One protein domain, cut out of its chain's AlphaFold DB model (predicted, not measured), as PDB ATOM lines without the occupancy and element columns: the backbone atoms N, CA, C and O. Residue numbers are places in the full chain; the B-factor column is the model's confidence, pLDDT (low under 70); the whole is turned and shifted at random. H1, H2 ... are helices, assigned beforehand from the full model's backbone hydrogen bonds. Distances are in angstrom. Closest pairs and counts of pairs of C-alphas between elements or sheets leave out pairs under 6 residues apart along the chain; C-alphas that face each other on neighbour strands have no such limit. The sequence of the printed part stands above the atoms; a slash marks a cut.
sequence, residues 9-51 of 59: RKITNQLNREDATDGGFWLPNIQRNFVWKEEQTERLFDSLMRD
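This is residues 9 to 51 of the 59 residues of the protein "DUF262 domain-containing protein" of Gammaproteobacteria bacterium (UniProt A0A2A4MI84). There is little regular structure here: one helix, H2, stands free at one end of a long bare link, and at the other end the short H1 and a loop of residues 13 to 28 fold into a small head. The whole makes a wide, open U. The printed part has 43 residues with two named helices, H1 then H2, and no named strand; its class is all helix, with 16 residues in named elements. It is extended, with a radius of gyration of the C-alphas of 14.8 A, and flat, spanning 37 by 24 by 12 A.

H2, residues 38 to 49, is apart from H1, residues 9 to 12. Residues 29 to 51, of which 38 to 49 belong to H2, stand free. In H2 every O i to N i+4 pair is within hydrogen-bond range; H1 is too short for such a pair, and its one O i to N i+3 pair is within range.

H2 measures 16.9 A from C-alpha 38 at (-3.774, -28.050, -23.740) to C-alpha 49 at (-0.212, -18.057, -10.597). H1 measures 5.2 A and begins at C-alpha 9, (4.104, -37.306, -5.295).

The C-alphas farthest apart, of Asp 19 and Arg 50, are 38.3 A apart. The link from H1 to H2 is long, 25 residues. The printed part has no cut. Mean pLDDT of the printed part is 82.7; residues 20 to 24 are under 70.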
ATOM      1  N   ARG A   9       3.344 -36.051  -5.173       85.06
ATOM      2  CA  ARG A   9       4.104 -37.306  -5.295       85.06
ATOM      3  C   ARG A   9       3.702 -38.347  -4.248       85.06
ATOM      4  O   ARG A   9       3.613 -39.532  -4.556       85.06
ATOM      5  N   LYS A  10       3.513 -37.924  -2.996       84.12
ATOM      6  CA  LYS A  10       3.123 -38.839  -1.921       84.12
ATOM      7  C   LYS A  10       1.720 -39.392  -2.168       84.12
ATOM      8  O   LYS A  10       1.543 -40.595  -2.024       84.12
ATOM      9  N   ILE A  11       0.782 -38.553  -2.616       82.69
ATOM     10  CA  ILE A  11      -0.575 -38.982  -2.985       82.69
ATOM     11  C   ILE A  11      -0.529 -39.965  -4.159       82.69
ATOM     12  O   ILE A  11      -1.096 -41.047  -4.060       82.69
ATOM     13  N   THR A  12       0.186 -39.645  -5.243       82.12
ATOM     14  CA  THR A  12       0.237 -40.518  -6.429       82.12
ATOM     15  C   THR A  12       0.809 -41.893  -6.116       82.12
ATOM     16  O   THR A  12       0.331 -42.894  -6.635       82.12
ATOM     17  N   ASN A  13       1.796 -41.953  -5.220       83.50
ATOM     18  CA  ASN A  13       2.397 -43.211  -4.784       83.50
ATOM     19  C   ASN A  13       1.465 -44.072  -3.921       83.50
ATOM     20  O   ASN A  13       1.800 -45.230  -3.688       83.50
ATOM     21  N   GLN A  14       0.357 -43.515  -3.426       82.06
ATOM     22  CA  GLN A  14      -0.631 -44.181  -2.573       82.06
ATOM     23  C   GLN A  14      -1.917 -44.565  -3.329       82.06
ATOM     24  O   GLN A  14      -2.802 -45.176  -2.733       82.06
ATOM     25  N   LEU A  15      -2.038 -44.214  -4.614       82.94
ATOM     26  CA  LEU A  15      -3.222 -44.528  -5.418       82.94
ATOM     27  C   LEU A  15      -3.307 -46.028  -5.726       82.94
ATOM     28  O   LEU A  15      -2.328 -46.622  -6.174       82.94
ATOM     29  N   ASN A  16      -4.494 -46.612  -5.538       76.00
ATOM     30  CA  ASN A  16      -4.828 -48.020  -5.793       76.00
ATOM     31  C   ASN A  16      -3.906 -49.017  -5.073       76.00
ATOM     32  O   ASN A  16      -3.561 -50.070  -5.611       76.00
ATOM     33  N   ARG A  17      -3.478 -48.662  -3.857       76.56
ATOM     34  CA  ARG A  17      -2.612 -49.484  -3.015       76.56
ATOM     35  C   ARG A  17      -3.369 -49.999  -1.803       76.56
ATOM     36  O   ARG A  17      -3.764 -49.219  -0.943       76.56
ATOM     37  N   GLU A  18      -3.511 -51.318  -1.732       70.12
ATOM     38  CA  GLU A  18      -4.142 -52.021  -0.607       70.12
ATOM     39  C   GLU A  18      -3.314 -51.920   0.687       70.12
ATOM     40  O   GLU A  18      -3.863 -52.017   1.780       70.12
ATOM     41  N   ASP A  19      -2.002 -51.682   0.571       72.75
ATOM     42  CA  ASP A  19      -1.052 -51.551   1.682       72.75
ATOM     43  C   ASP A  19      -0.926 -50.115   2.230       72.75
ATOM     44  O   ASP A  19      -0.141 -49.860   3.148       72.75
ATOM     45  N   ALA A  20      -1.679 -49.155   1.682       67.94
ATOM     46  CA  ALA A  20      -1.605 -47.760   2.094       67.94
ATOM     47  C   ALA A  20      -2.389 -47.482   3.394       67.94
ATOM     48  O   ALA A  20      -3.463 -48.022   3.654       67.94
ATOM     49  N   THR A  21      -1.843 -46.579   4.215       58.97
ATOM     50  CA  THR A  21      -2.460 -46.087   5.459       58.97
ATOM     51  C   THR A  21      -3.883 -45.568   5.220       58.97
ATOM     52  O   THR A  21      -4.108 -44.884   4.223       58.97
ATOM     53  N   ASP A  22      -4.813 -45.864   6.137       65.12
ATOM     54  CA  ASP A  22      -6.254 -45.535   6.066       65.12
ATOM     55  C   ASP A  22      -7.030 -46.170   4.892       65.12
ATOM     56  O   ASP A  22      -8.102 -45.698   4.519       65.12
ATOM     57  N   GLY A  23      -6.526 -47.271   4.320       65.38
ATOM     58  CA  GLY A  23      -7.200 -47.993   3.234       65.38
ATOM     59  C   GLY A  23      -6.885 -47.461   1.835       65.38
ATOM     60  O   GLY A  23      -7.442 -47.973   0.869       65.38
ATOM     61  N   GLY A  24      -5.971 -46.489   1.719       68.44
ATOM     62  CA  GLY A  24      -5.446 -45.985   0.448       68.44
ATOM     63  C   GLY A  24      -6.395 -45.075  -0.334       68.44
ATOM     64  O   GLY A  24      -7.580 -44.945  -0.039       68.44
ATOM     65  N   PHE A  25      -5.854 -44.411  -1.360       76.75
ATOM     66  CA  PHE A  25      -6.659 -43.612  -2.283       76.75
ATOM     67  C   PHE A  25      -7.116 -44.495  -3.440       76.75
ATOM     68  O   PHE A  25      -6.299 -44.904  -4.263       76.75
ATOM     69  N   TRP A  26      -8.412 -44.775  -3.536       75.81
ATOM     70  CA  TRP A  26      -8.970 -45.545  -4.645       75.81
ATOM     71  C   TRP A  26      -9.475 -44.608  -5.728       75.81
ATOM     72  O   TRP A  26     -10.385 -43.813  -5.500       75.81
ATOM     73  N   LEU A  27      -8.900 -44.716  -6.921       79.19
ATOM     74  CA  LEU A  27      -9.480 -44.096  -8.104       79.19
ATOM     75  C   LEU A  27     -10.592 -45.013  -8.619       79.19
ATOM     76  O   LEU A  27     -10.308 -46.161  -8.964       79.19
ATOM     77  N   PRO A  28     -11.849 -44.538  -8.696       75.50
ATOM     78  CA  PRO A  28     -12.924 -45.316  -9.289       75.50
ATOM     79  C   PRO A  28     -12.540 -45.792 -10.689       75.50
ATOM     80  O   PRO A  28     -12.033 -45.014 -11.490       75.50
ATOM     81  N   ASN A  29     -12.858 -47.038 -11.031       72.00
ATOM     82  CA  ASN A  29     -12.655 -47.537 -12.398       72.00
ATOM     83  C   ASN A  29     -13.520 -46.784 -13.432       72.00
ATOM     84  O   ASN A  29     -13.235 -46.810 -14.626       72.00
ATOM     85  N   ILE A  30     -14.563 -46.082 -12.972       74.88
ATOM     86  CA  ILE A  30     -15.348 -45.120 -13.747       74.88
ATOM     87  C   ILE A  30     -14.688 -43.734 -13.627       74.88
ATOM     88  O   ILE A  30     -15.116 -42.849 -12.893       74.88
ATOM     89  N   GLN A  31     -13.588 -43.537 -14.346       77.12
ATOM     90  CA  GLN A  31     -13.094 -42.192 -14.636       77.12
ATOM     91  C   GLN A  31     -13.382 -41.888 -16.095       77.12
ATOM     92  O   GLN A  31     -13.094 -42.689 -16.984       77.12
ATOM     93  N   ARG A  32     -13.990 -40.726 -16.353       80.12
ATOM     94  CA  ARG A  32     -14.160 -40.273 -17.732       80.12
ATOM     95  C   ARG A  32     -12.765 -40.066 -18.324       80.12
ATOM     96  O   ARG A  32     -11.867 -39.590 -17.629       80.12
ATOM     97  N   ASN A  33     -12.607 -40.368 -19.610       84.88
ATOM     98  CA  ASN A  33     -11.367 -40.065 -20.316       84.88
ATOM     99  C   ASN A  33     -10.974 -38.604 -20.088       84.88
ATOM    100  O   ASN A  33     -11.824 -37.714 -20.059       84.88
ATOM    101  N   PHE A  34      -9.685 -38.341 -19.929       85.25
ATOM    102  CA  PHE A  34      -9.213 -36.970 -19.839       85.25
ATOM    103  C   PHE A  34      -9.580 -36.225 -21.134       85.25
ATOM    104  O   PHE A  34      -9.165 -36.623 -22.217       85.25
ATOM    105  N   VAL A  35     -10.406 -35.178 -21.031       90.06
ATOM    106  CA  VAL A  35     -10.915 -34.418 -22.195       90.06
ATOM    107  C   VAL A  35     -10.421 -32.974 -22.239       90.06
ATOM    108  O   VAL A  35     -10.904 -32.188 -23.052       90.06
ATOM    109  N   TRP A  36      -9.532 -32.582 -21.325       93.69
ATOM    110  CA  TRP A  36      -9.014 -31.219 -21.332       93.69
ATOM    111  C   TRP A  36      -8.051 -31.042 -22.502       93.69
ATOM    112  O   TRP A  36      -7.156 -31.856 -22.722       93.69
ATOM    113  N   LYS A  37      -8.250 -29.953 -23.241       95.12
ATOM    114  CA  LYS A  37      -7.306 -29.466 -24.246       95.12
ATOM    115  C   LYS A  37      -6.138 -28.764 -23.554       95.12
ATOM    116  O   LYS A  37      -6.293 -28.254 -22.447       95.12
ATOM    117  N   GLU A  38      -5.002 -28.689 -24.237       94.94
ATOM    118  CA  GLU A  38      -3.774 -28.050 -23.740       94.94
ATOM    119  C   GLU A  38      -4.015 -26.626 -23.211       94.94
ATOM    120  O   GLU A  38      -3.710 -26.342 -22.056       94.94
ATOM    121  N   GLU A  39      -4.723 -25.792 -23.977       96.19
ATOM    122  CA  GLU A  39      -5.097 -24.420 -23.592       96.19
ATOM    123  C   GLU A  39      -5.856 -24.349 -22.251       96.19
ATOM    124  O   GLU A  39      -5.711 -23.408 -21.472       96.19
ATOM    125  N   GLN A  40      -6.679 -25.353 -21.935       93.69
ATOM    126  CA  GLN A  40      -7.435 -25.367 -20.678       93.69
ATOM    127  C   GLN A  40      -6.512 -25.606 -19.481       93.69
ATOM    128  O   GLN A  40      -6.711 -25.016 -18.418       93.69
ATOM    129  N   THR A  41      -5.491 -26.441 -19.669       92.56
ATOM    130  CA  THR A  41      -4.446 -26.682 -18.672       92.56
ATOM    131  C   THR A  41      -3.616 -25.418 -18.452       92.56
ATOM    132  O   THR A  41      -3.401 -25.029 -17.307       92.56
ATOM    133  N   GLU A  42      -3.227 -24.719 -19.519       94.94
ATOM    134  CA  GLU A  42      -2.502 -23.443 -19.422       94.94
ATOM    135  C   GLU A  42      -3.295 -22.387 -18.645       94.94
ATOM    136  O   GLU A  42      -2.762 -21.751 -17.736       94.94
ATOM    137  N   ARG A  43      -4.595 -22.247 -18.931       92.19
ATOM    138  CA  ARG A  43      -5.473 -21.302 -18.219       92.19
ATOM    139  C   ARG A  43      -5.636 -21.638 -16.740       92.19
ATOM    140  O   ARG A  43      -5.787 -20.727 -15.923       92.19
ATOM    141  N   LEU A  44      -5.604 -22.922 -16.379       90.88
ATOM    142  CA  LEU A  44      -5.582 -23.336 -14.978       90.88
ATOM    143  C   LEU A  44      -4.285 -22.881 -14.301       90.88
ATOM    144  O   LEU A  44      -4.349 -22.298 -13.222       90.88
ATOM    145  N   PHE A  45      -3.128 -23.105 -14.930       91.06
ATOM    146  CA  PHE A  45      -1.848 -22.646 -14.388       91.06
ATOM    147  C   PHE A  45      -1.777 -21.118 -14.278       91.06
ATOM    148  O   PHE A  45      -1.363 -20.619 -13.233       91.06
ATOM    149  N   ASP A  46      -2.255 -20.376 -15.281       93.94
ATOM    150  CA  ASP A  46      -2.367 -18.910 -15.210       93.94
ATOM    151  C   ASP A  46      -3.265 -18.473 -14.040       93.94
ATOM    152  O   ASP A  46      -2.918 -17.558 -13.296       93.94
ATOM    153  N   SER A  47      -4.376 -19.179 -13.806       91.62
ATOM    154  CA  SER A  47      -5.268 -18.891 -12.676       91.62
ATOM    155  C   SER A  47      -4.600 -19.142 -11.323       91.62
ATOM    156  O   SER A  47      -4.727 -18.318 -10.419       91.62
ATOM    157  N   LEU A  48      -3.856 -20.245 -11.198       88.62
ATOM    158  CA  LEU A  48      -3.078 -20.575 -10.002       88.62
ATOM    159  C   LEU A  48      -1.998 -19.525  -9.717       88.62
ATOM    160  O   LEU A  48      -1.839 -19.116  -8.574       88.62
ATOM    161  N   MET A  49      -1.271 -19.068 -10.743       91.75
ATOM    162  CA  MET A  49      -0.212 -18.057 -10.597       91.75
ATOM    163  C   MET A  49      -0.742 -16.672 -10.213       91.75
ATOM    164  O   MET A  49       0.002 -15.860  -9.668       91.75
ATOM    165  N   ARG A  50      -2.008 -16.387 -10.525       92.69
ATOM    166  CA  ARG A  50      -2.690 -15.129 -10.191       92.69
ATOM    167  C   ARG A  50      -3.457 -15.193  -8.872       92.69
ATOM    168  O   ARG A  50      -4.205 -14.264  -8.580       92.69
ATOM    169  N   ASP A  51      -3.318 -16.287  -8.124       87.75
ATOM    170  CA  ASP A  51      -4.066 -16.552  -6.893       87.75
ATOM    171  C   ASP A  51      -5.595 -16.427  -7.075       87.75
ATOM    172  O   ASP A  51      -6.326 -16.082  -6.142       87.75
TER     173      ASP A  51